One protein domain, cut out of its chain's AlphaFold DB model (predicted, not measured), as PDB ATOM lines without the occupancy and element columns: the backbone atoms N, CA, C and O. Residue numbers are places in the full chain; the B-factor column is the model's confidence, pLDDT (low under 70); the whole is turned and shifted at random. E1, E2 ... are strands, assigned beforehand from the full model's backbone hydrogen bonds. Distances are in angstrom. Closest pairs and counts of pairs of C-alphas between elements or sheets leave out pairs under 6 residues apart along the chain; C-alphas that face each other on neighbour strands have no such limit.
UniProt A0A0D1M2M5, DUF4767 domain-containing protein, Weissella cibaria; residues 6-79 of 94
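What this domain is: This is residues 6 to 79 of the 94 residues of the protein "DUF4767 domain-containing protein" of Weissella cibaria (UniProt A0A0D1M2M5). The domain is a single strongly twisted and curled sheet of five strands, built round a long hairpin, E2 and E3, with E4 and the shorter E5 following on one side of it and the short E1 on the other. E2 bends sharply partway along, and residues 6 to 13 lead from near E5 over to E1 across the hollow of the curl. The printed part has 74 residues with no named helix and five named strands, E1 to E5 along the chain, in a mixed sheet of order E1, E2, E3, E4, E5. The class is all strand, though under half of the residues, 34 of 74, are in named elements. The whole is only just compact, close to loose, with a radius of gyration of the C-alphas of 13.1 A and spans of 41 by 28 by 19 A.

Where its parts are: Find C-alpha 26 at (337.622, 238.881, 240.010); from there E2, the longest strand by residues, runs over residues 26 to 35, 24.0 A, and bends by 75 degrees at residue 29. E3, residues 45 to 53, is also 24.0 A long. E4 takes residues 56 to 62, 19.5 A. E5, residues 73 to 77, is 13.6 A long and ends at C-alpha 77, (347.289, 238.720, 232.627). Look back to C-alpha 14 at (337.374, 234.514, 242.165) for E1, residues 14 to 16, 7.0 A.

How they stand to each other: Start at E2 and E3, an antiparallel hairpin at 162 degrees between directions. C-alphas 33 and 47 face each other at 4.4 A, and N 32 and O 48, 2.9 A apart, and N 48 and O 32, 2.8 A apart, are within hydrogen-bond range. E3 and E4 form the next hairpin, antiparallel at 159 degrees, with N 49 and O 60 at 2.8 A. E4 and E5 are a third, antiparallel at 130 degrees; N 61 and O 76 are 2.8 A apart, and the C-alphas of Leu 60 and Pro 77, which face each other, 4.5 A. These hairpins make E2 to E5 a meander, each strand the antiparallel neighbour of the one before. On the other side of E2 from E3 you find E1, parallel to E2, with N 28 and O 15 at 2.8 A. E1 and E5 are the edge strands and are apart.

The domain as a whole: The two C-alphas farthest apart, those of Asn 23 and Lys 41, are 41.8 A from each other. From edge to edge the strands' lines turn by 95 degrees, and the way across the sheet turns by 82 degrees. The printed part has no cut. The link from E3 to E4 is tight, the other three are short, and no link is long. The mean pLDDT of the printed part is 90.9; look to residues 35 to 40 and residue 42 for values under 70.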
ATOM      1  N   ALA A   6     345.537 232.304 242.294       97.38
ATOM      2  CA  ALA A   6     346.416 233.414 242.631       97.38
ATOM      3  C   ALA A   6     346.821 234.193 241.376       97.38
ATOM      4  O   ALA A   6     346.986 233.597 240.312       97.38
ATOM      5  N   VAL A   7     347.005 235.506 241.507       96.56
ATOM      6  CA  VAL A   7     347.565 236.395 240.477       96.56
ATOM      7  C   VAL A   7     348.747 237.130 241.094       96.56
ATOM      8  O   VAL A   7     348.650 237.604 242.224       96.56
ATOM      9  N   ASP A   8     349.876 237.178 240.384       87.94
ATOM     10  CA  ASP A   8     351.124 237.790 240.865       87.94
ATOM     11  C   ASP A   8     351.520 237.319 242.281       87.94
ATOM     12  O   ASP A   8     351.864 238.123 243.142       87.94
ATOM     13  N   ASP A   9     351.416 236.011 242.539       86.56
ATOM     14  CA  ASP A   9     351.678 235.347 243.829       86.56
ATOM     15  C   ASP A   9     350.747 235.722 245.001       86.56
ATOM     16  O   ASP A   9     350.975 235.309 246.140       86.56
ATOM     17  N   HIS A  10     349.647 236.428 244.736       93.25
ATOM     18  CA  HIS A  10     348.631 236.754 245.735       93.25
ATOM     19  C   HIS A  10     347.376 235.921 245.497       93.25
ATOM     20  O   HIS A  10     346.848 235.898 244.387       93.25
ATOM     21  N   ALA A  11     346.889 235.234 246.536       95.88
ATOM     22  CA  ALA A  11     345.598 234.554 246.475       95.88
ATOM     23  C   ALA A  11     344.490 235.575 246.186       95.88
ATOM     24  O   ALA A  11     344.482 236.648 246.787       95.88
ATOM     25  N   ILE A  12     343.575 235.225 245.284       96.56
ATOM     26  CA  ILE A  12     342.466 236.096 244.879       96.56
ATOM     27  C   ILE A  12     341.122 235.459 245.219       96.56
ATOM     28  O   ILE A  12     340.972 234.233 245.195       96.56
ATOM     29  N   ASP A  13     340.128 236.300 245.473       96.19
ATOM     30  CA  ASP A  13     338.726 235.898 245.489       96.19
ATOM     31  C   ASP A  13     338.161 235.909 244.059       96.19
ATOM     32  O   ASP A  13     338.001 236.960 243.433       96.19
ATOM     33  N   LEU A  14     337.894 234.720 243.517       96.69
ATOM     34  CA  LEU A  14     337.374 234.514 242.165       96.69
ATOM     35  C   LEU A  14     336.034 233.791 242.244       96.69
ATOM     36  O   LEU A  14     335.967 232.640 242.682       96.69
ATOM     37  N   GLN A  15     334.987 234.417 241.718       96.31
ATOM     38  CA  GLN A  15     333.640 233.858 241.743       96.31
ATOM     39  C   GLN A  15     332.978 233.985 240.375       96.31
ATOM     40  O   GLN A  15     333.117 235.000 239.695       96.31
ATOM     41  N   TRP A  16     332.242 232.949 239.972       96.88
ATOM     42  CA  TRP A  16     331.424 233.004 238.761       96.88
ATOM     43  C   TRP A  16     330.339 234.080 238.881       96.88
ATOM     44  O   TRP A  16     329.656 234.142 239.905       96.88
ATOM     45  N   SER A  17     330.164 234.879 237.830       97.31
ATOM     46  CA  SER A  17     329.135 235.910 237.712       97.31
ATOM     47  C   SER A  17     328.489 235.855 236.329       97.31
ATOM     48  O   SER A  17     329.171 235.972 235.312       97.31
ATOM     49  N   ASP A  18     327.166 235.696 236.294       94.69
ATOM     50  CA  ASP A  18     326.409 235.568 235.044       94.69
ATOM     51  C   ASP A  18     326.259 236.902 234.293       94.69
ATOM     52  O   ASP A  18     326.103 236.908 233.073       94.69
ATOM     53  N   ASP A  19     326.316 238.030 235.006       94.00
ATOM     54  CA  ASP A  19     326.169 239.382 234.449       94.00
ATOM     55  C   ASP A  19     327.441 240.242 234.578       94.00
ATOM     56  O   ASP A  19     327.452 241.413 234.201       94.00
ATOM     57  N   GLY A  20     328.526 239.663 235.101       93.75
ATOM     58  CA  GLY A  20     329.799 240.343 235.341       93.75
ATOM     59  C   GLY A  20     329.824 241.237 236.586       93.75
ATOM     60  O   GLY A  20     330.871 241.801 236.916       93.75
ATOM     61  N   THR A  21     328.717 241.360 237.318       94.44
ATOM     62  CA  THR A  21     328.653 242.124 238.567       94.44
ATOM     63  C   THR A  21     328.993 241.249 239.778       94.44
ATOM     64  O   THR A  21     328.909 240.021 239.729       94.44
ATOM     65  N   GLY A  22     329.432 241.868 240.875       94.25
ATOM     66  CA  GLY A  22     329.862 241.158 242.084       94.25
ATOM     67  C   GLY A  22     330.900 241.947 242.878       94.25
ATOM     68  O   GLY A  22     331.422 242.948 242.389       94.25
ATOM     69  N   ASN A  23     331.177 241.500 244.106       94.94
ATOM     70  CA  ASN A  23     332.115 242.140 245.040       94.94
ATOM     71  C   ASN A  23     333.314 241.229 245.375       94.94
ATOM     72  O   ASN A  23     333.790 241.219 246.507       94.94
ATOM     73  N   HIS A  24     333.744 240.436 244.400       96.12
ATOM     74  CA  HIS A  24     334.945 239.605 244.471       96.12
ATOM     75  C   HIS A  24     336.101 240.334 243.778       96.12
ATOM     76  O   HIS A  24     335.850 241.242 242.978       96.12
ATOM     77  N   ASP A  25     337.349 239.941 244.046       97.00
ATOM     78  CA  ASP A  25     338.509 240.527 243.359       97.00
ATOM     79  C   ASP A  25     338.345 240.380 241.837       97.00
ATOM     80  O   ASP A  25     338.535 241.330 241.077       97.00
ATOM     81  N   TYR A  26     337.894 239.198 241.404       98.06
ATOM     82  CA  TYR A  26     337.622 238.881 240.010       98.06
ATOM     83  C   TYR A  26     336.241 238.228 239.847       98.06
ATOM     84  O   TYR A  26     335.983 237.130 240.345       98.06
ATOM     85  N   ASN A  27     335.364 238.862 239.065       98.06
ATOM     86  CA  ASN A  27     334.101 238.262 238.633       98.06
ATOM     87  C   ASN A  27     334.349 237.457 237.347       98.06
ATOM     88  O   ASN A  27     334.603 238.031 236.288       98.06
ATOM     89  N   LEU A  28     334.305 236.130 237.428       97.94
ATOM     90  CA  LEU A  28     334.530 235.217 236.309       97.94
ATOM     91  C   LEU A  28     333.272 235.097 235.445       97.94
ATOM     92  O   LEU A  28     332.250 234.626 235.931       97.94
ATOM     93  N   VAL A  29     333.363 235.453 234.164       97.69
ATOM     94  CA  VAL A  29     332.210 235.415 233.243       97.69
ATOM     95  C   VAL A  29     332.277 234.268 232.238       97.69
ATOM     96  O   VAL A  29     331.250 233.809 231.747       97.69
ATOM     97  N   THR A  30     333.478 233.788 231.899       96.06
ATOM     98  CA  THR A  30     333.646 232.578 231.086       96.06
ATOM     99  C   THR A  30     335.055 231.997 231.201       96.06
ATOM    100  O   THR A  30     336.008 232.681 231.583       96.06
ATOM    101  N   VAL A  31     335.187 230.718 230.854       95.69
ATOM    102  CA  VAL A  31     336.440 229.956 230.868       95.69
ATOM    103  C   VAL A  31     336.646 229.331 229.498       95.69
ATOM    104  O   VAL A  31     335.738 228.712 228.947       95.69
ATOM    105  N   TYR A  32     337.861 229.436 228.974       92.94
ATOM    106  CA  TYR A  32     338.280 228.705 227.785       92.94
ATOM    107  C   TYR A  32     339.501 227.850 228.113       92.94
ATOM    108  O   TYR A  32     340.477 228.344 228.673       92.94
ATOM    109  N   GLY A  33     339.455 226.565 227.766       88.31
ATOM    110  CA  GLY A  33     340.574 225.638 227.909       88.31
ATOM    111  C   GLY A  33     340.899 225.000 226.567       88.31
ATOM    112  O   GLY A  33     339.993 224.560 225.859       88.31
ATOM    113  N   GLY A  34     342.179 224.939 226.218       79.88
ATOM    114  CA  GLY A  34     342.615 224.342 224.962       79.88
ATOM    115  C   GLY A  34     344.127 224.229 224.855       79.88
ATOM    116  O   GLY A  34     344.869 224.687 225.725       79.88
ATOM    117  N   ASP A  35     344.584 223.606 223.777       69.31
ATOM    118  CA  ASP A  35     345.990 223.669 223.399       69.31
ATOM    119  C   ASP A  35     346.274 225.054 222.806       69.31
ATOM    120  O   ASP A  35     345.668 225.434 221.804       69.31
ATOM    121  N   ALA A  36     347.143 225.837 223.449       61.12
ATOM    122  CA  ALA A  36     347.589 227.123 222.897       61.12
ATOM    123  C   ALA A  36     348.984 227.038 222.265       61.12
ATOM    124  O   ALA A  36     349.545 228.061 221.868       61.12
ATOM    125  N   SER A  37     349.565 225.841 222.185       59.91
ATOM    126  CA  SER A  37     350.858 225.639 221.552       59.91
ATOM    127  C   SER A  37     350.686 225.498 220.037       59.91
ATOM    128  O   SER A  37     349.847 224.750 219.551       59.91
ATOM    129  N   SER A  38     351.532 226.190 219.272       58.16
ATOM    130  CA  SER A  38     351.668 225.990 217.822       58.16
ATOM    131  C   SER A  38     352.427 224.705 217.461       58.16
ATOM    132  O   SER A  38     352.718 224.458 216.290       58.16
ATOM    133  N   ASN A  39     352.808 223.913 218.464       64.12
ATOM    134  CA  ASN A  39     353.570 222.689 218.328       64.12
ATOM    135  C   ASN A  39     352.718 221.496 218.769       64.12
ATOM    136  O   ASN A  39     352.784 221.067 219.921       64.12
ATOM    137  N   ASP A  40     351.991 220.909 217.819       64.62
ATOM    138  CA  ASP A  40     351.123 219.734 218.016       64.62
ATOM    139  C   ASP A  40     351.829 218.539 218.691       64.62
ATOM    140  O   ASP A  40     351.187 217.618 219.194       64.62
ATOM    141  N   LYS A  41     353.169 218.520 218.702       71.50
ATOM    142  CA  LYS A  41     353.960 217.460 219.334       71.50
ATOM    143  C   LYS A  41     354.027 217.583 220.859       71.50
ATOM    144  O   LYS A  41     354.214 216.568 221.529       71.50
ATOM    145  N   TYR A  42     353.907 218.795 221.395       69.56
ATOM    146  CA  TYR A  42     353.961 219.079 222.831       69.56
ATOM    147  C   TYR A  42     352.878 220.100 223.188       69.56
ATOM    148  O   TYR A  42     353.203 221.261 223.442       69.56
ATOM    149  N   PRO A  43     351.601 219.674 223.185       70.00
ATOM    150  CA  PRO A  43     350.490 220.548 223.523       70.00
ATOM    151  C   PRO A  43     350.721 221.172 224.899       70.00
ATOM    152  O   PRO A  43     351.021 220.474 225.874       70.00
ATOM    153  N   VAL A  44     350.574 222.491 224.984       81.25
ATOM    154  CA  VAL A  44     350.616 223.211 226.257       81.25
ATOM    155  C   VAL A  44     349.181 223.543 226.596       81.25
ATOM    156  O   VAL A  44     348.590 224.478 226.041       81.25
ATOM    157  N   LEU A  45     348.616 222.749 227.507       87.00
ATOM    158  CA  LEU A  45     347.277 223.000 228.011       87.00
ATOM    159  C   LEU A  45     347.252 224.390 228.640       87.00
ATOM    160  O   LEU A  45     347.968 224.674 229.599       87.00
ATOM    161  N   THR A  46     346.437 225.252 228.056       91.25
ATOM    162  CA  THR A  46     346.326 226.649 228.432       91.25
ATOM    163  C   THR A  46     344.883 226.926 228.791       91.25
ATOM    164  O   THR A  46     343.966 226.587 228.041       91.25
ATOM    165  N   MET A  47     344.684 227.536 229.950       93.88
ATOM    166  CA  MET A  47     343.372 227.955 230.408       93.88
ATOM    167  C   MET A  47     343.335 229.471 230.496       93.88
ATOM    168  O   MET A  47     344.207 230.081 231.110       93.88
ATOM    169  N   TYR A  48     342.310 230.053 229.888       95.88
ATOM    170  CA  TYR A  48     342.006 231.471 229.939       95.88
ATOM    171  C   TYR A  48     340.754 231.695 230.778       95.88
ATOM    172  O   TYR A  48     339.734 231.031 230.573       95.88
ATOM    173  N   LEU A  49     340.827 232.653 231.693       97.19
ATOM    174  CA  LEU A  49     339.689 233.154 232.448       97.19
ATOM    175  C   LEU A  49     339.356 234.548 231.938       97.19
ATOM    176  O   LEU A  49     340.205 235.436 231.951       97.19
ATOM    177  N   PHE A  50     338.120 234.743 231.507       97.62
ATOM    178  CA  PHE A  50     337.608 236.059 231.153       97.62
ATOM    179  C   PHE A  50     336.899 236.611 232.377       97.62
ATOM    180  O   PHE A  50     335.947 236.006 232.877       97.62
ATOM    181  N   THR A  51     337.398 237.729 232.884       98.25
ATOM    182  CA  THR A  51     337.021 238.248 234.197       98.25
ATOM    183  C   THR A  51     336.737 239.740 234.140       98.25
ATOM    184  O   THR A  51     337.311 240.452 233.316       98.25
ATOM    185  N   LEU A  52     335.874 240.230 235.028       98.12
ATOM    186  CA  LEU A  52     335.808 241.647 235.359       98.12
ATOM    187  C   LEU A  52     336.496 241.871 236.706       98.12
ATOM    188  O   LEU A  52     336.003 241.425 237.740       98.12
ATOM    189  N   HIS A  53     337.620 242.578 236.685       97.19
ATOM    190  CA  HIS A  53     338.369 242.990 237.867       97.19
ATOM    191  C   HIS A  53     338.070 244.463 238.138       97.19
ATOM    192  O   HIS A  53     338.382 245.333 237.319       97.19
ATOM    193  N   ASN A  54     337.397 244.761 239.253       94.38
ATOM    194  CA  ASN A  54     336.892 246.110 239.546       94.38
ATOM    195  C   ASN A  54     336.060 246.702 238.384       94.38
ATOM    196  O   ASN A  54     336.208 247.870 238.015       94.38
ATOM    197  N   GLY A  55     335.229 245.862 237.755       94.56
ATOM    198  CA  GLY A  55     334.397 246.224 236.601       94.56
ATOM    199  C   GLY A  55     335.154 246.398 235.279       94.56
ATOM    200  O   GLY A  55     334.531 246.715 234.269       94.56
ATOM    201  N   LYS A  56     336.478 246.198 235.250       96.56
ATOM    202  CA  LYS A  56     337.287 246.289 234.029       96.56
ATOM    203  C   LYS A  56     337.539 244.898 233.446       96.56
ATOM    204  O   LYS A  56     337.895 243.997 234.203       96.56
ATOM    205  N   PRO A  57     337.393 244.717 232.124       97.88
ATOM    206  CA  PRO A  57     337.679 243.444 231.480       97.88
ATOM    207  C   PRO A  57     339.163 243.098 231.581       97.88
ATOM    208  O   PRO A  57     340.023 243.871 231.160       97.88
ATOM    209  N   GLU A  58     339.452 241.909 232.097       98.06
ATOM    210  CA  GLU A  58     340.788 241.338 232.191       98.06
ATOM    211  C   GLU A  58     340.734 239.853 231.808       98.06
ATOM    212  O   GLU A  58     339.837 239.112 232.222       98.06
ATOM    213  N   VAL A  59     341.678 239.418 230.974       97.88
ATOM    214  CA  VAL A  59     341.811 238.012 230.584       97.88
ATOM    215  C   VAL A  59     343.043 237.453 231.274       97.88
ATOM    216  O   VAL A  59     344.165 237.848 230.955       97.88
ATOM    217  N   LEU A  60     342.829 236.528 232.200       97.69
ATOM    218  CA  LEU A  60     343.892 235.824 232.903       97.69
ATOM    219  C   LEU A  60     344.232 234.522 232.177       97.69
ATOM    220  O   LEU A  60     343.365 233.909 231.557       97.69
ATOM    221  N   VAL A  61     345.480 234.076 232.266       95.88
ATOM    222  CA  VAL A  61     345.965 232.843 231.645       95.88
ATOM    223  C   VAL A  61     346.802 232.026 232.621       95.88
ATOM    224  O   VAL A  61     347.590 232.573 233.393       95.88
ATOM    225  N   THR A  62     346.656 230.704 232.560       94.25
ATOM    226  CA  THR A  62     347.568 229.756 233.201       94.25
ATOM    227  C   THR A  62     347.959 228.635 232.245       94.25
ATOM    228  O   THR A  62     347.163 228.175 231.424       94.25
ATOM    229  N   GLN A  63     349.211 228.207 232.369       93.50
ATOM    230  CA  GLN A  63     349.786 227.020 231.729       93.50
ATOM    231  C   GLN A  63     350.440 226.113 232.783       93.50
ATOM    232  O   GLN A  63     351.301 225.290 232.470       93.50
ATOM    233  N   GLN A  64     350.081 226.307 234.058       92.38
ATOM    234  CA  GLN A  64     350.637 225.547 235.165       92.38
ATOM    235  C   GLN A  64     350.311 224.060 234.981       92.38
ATOM    236  O   GLN A  64     349.152 223.661 234.905       92.38
ATOM    237  N   ASN A  65     351.355 223.235 234.922       88.88
ATOM    238  CA  ASN A  65     351.259 221.790 234.700       88.88
ATOM    239  C   ASN A  65     351.763 220.958 235.893       88.88
ATOM    240  O   ASN A  65     351.730 219.729 235.848       88.88
ATOM    241  N   GLN A  66     352.223 221.617 236.957       90.12
ATOM    242  CA  GLN A  66     352.644 221.006 238.215       90.12
ATOM    243  C   GLN A  66     351.978 221.722 239.392       90.12
ATOM    244  O   GLN A  66     351.621 222.897 239.303       90.12
ATOM    245  N   GLY A  67     351.792 221.007 240.500       91.44
ATOM    246  CA  GLY A  67     351.372 221.625 241.758       91.44
ATOM    247  C   GLY A  67     352.483 222.478 242.382       91.44
ATOM    248  O   GLY A  67     353.623 222.471 241.922       91.44
ATOM    249  N   ASN A  68     352.150 223.172 243.463       93.50
ATOM    250  CA  ASN A  68     353.075 223.934 244.305       93.50
ATOM    251  C   ASN A  68     352.757 223.675 245.794       93.50
ATOM    252  O   ASN A  68     351.675 223.154 246.090       93.50
ATOM    253  N   PRO A  69     353.686 223.981 246.721       93.69
ATOM    254  CA  PRO A  69     353.478 223.796 248.161       93.69
ATOM    255  C   PRO A  69     352.235 224.497 248.725       93.69
ATOM    256  O   PRO A  69     351.630 224.000 249.673       93.69
ATOM    257  N   GLU A  70     351.853 225.628 248.139       91.94
ATOM    258  CA  GLU A  70     350.725 226.467 248.544       91.94
ATOM    259  C   GLU A  70     349.375 225.902 248.068       91.94
ATOM    260  O   GLU A  70     348.318 226.268 248.584       91.94
ATOM    261  N   GLY A  71     349.391 224.976 247.103       92.19
ATOM    262  CA  GLY A  71     348.196 224.416 246.478       92.19
ATOM    263  C   GLY A  71     347.451 225.398 245.568       92.19
ATOM    264  O   GLY A  71     346.272 225.182 245.290       92.19
ATOM    265  N   TYR A  72     348.109 226.467 245.115       95.12
ATOM    266  CA  TYR A  72     347.501 227.482 244.260       95.12
ATOM    267  C   TYR A  72     347.476 227.087 242.785       95.12
ATOM    268  O   TYR A  72     348.316 226.324 242.298       95.12
ATOM    269  N   LEU A  73     346.522 227.652 242.049       94.81
ATOM    270  CA  LEU A  73     346.600 227.742 240.597       94.81
ATOM    271  C   LEU A  73     346.978 229.174 240.225       94.81
ATOM    272  O   LEU A  73     346.173 230.089 240.386       94.81
ATOM    273  N   TYR A  74     348.206 229.358 239.750       96.50
ATOM    274  CA  TYR A  74     348.732 230.669 239.407       96.50
ATOM    275  C   TYR A  74     348.272 231.106 238.023       96.50
ATOM    276  O   TYR A  74     348.418 230.380 237.035       96.50
ATOM    277  N   PHE A  75     347.762 232.324 237.967       96.62
ATOM    278  CA  PHE A  75     347.376 233.038 236.769       96.62
ATOM    279  C   PHE A  75     348.208 234.306 236.619       96.62
ATOM    280  O   PHE A  75     348.761 234.842 237.577       96.62
ATOM    281  N   LYS A  76     348.243 234.811 235.393       96.88
ATOM    282  CA  LYS A  76     348.748 236.142 235.063       96.88
ATOM    283  C   LYS A  76     347.863 236.777 233.991       96.88
ATOM    284  O   LYS A  76     347.165 236.033 233.296       96.88
ATOM    285  N   PRO A  77     347.902 238.101 233.796       96.88
ATOM    286  CA  PRO A  77     347.289 238.720 232.627       96.88
ATOM    287  C   PRO A  77     347.815 238.090 231.332       96.88
ATOM    288  O   PRO A  77     348.986 237.714 231.225       96.88
ATOM    289  N   THR A  78     346.939 237.934 230.343       94.88
ATOM    290  CA  THR A  78     347.327 237.385 229.045       94.88
ATOM    291  C   THR A  78     348.245 238.342 228.284       94.88
ATOM    292  O   THR A  78     347.949 239.526 228.138       94.88
ATOM    293  N   ASP A  79     349.321 237.804 227.710       94.12
ATOM    294  CA  ASP A  79     350.189 238.540 226.784       94.12
ATOM    295  C   ASP A  79     349.577 238.613 225.361       94.12
ATOM    296  O   ASP A  79     350.055 239.339 224.485       94.12
TER     297      ASP A  79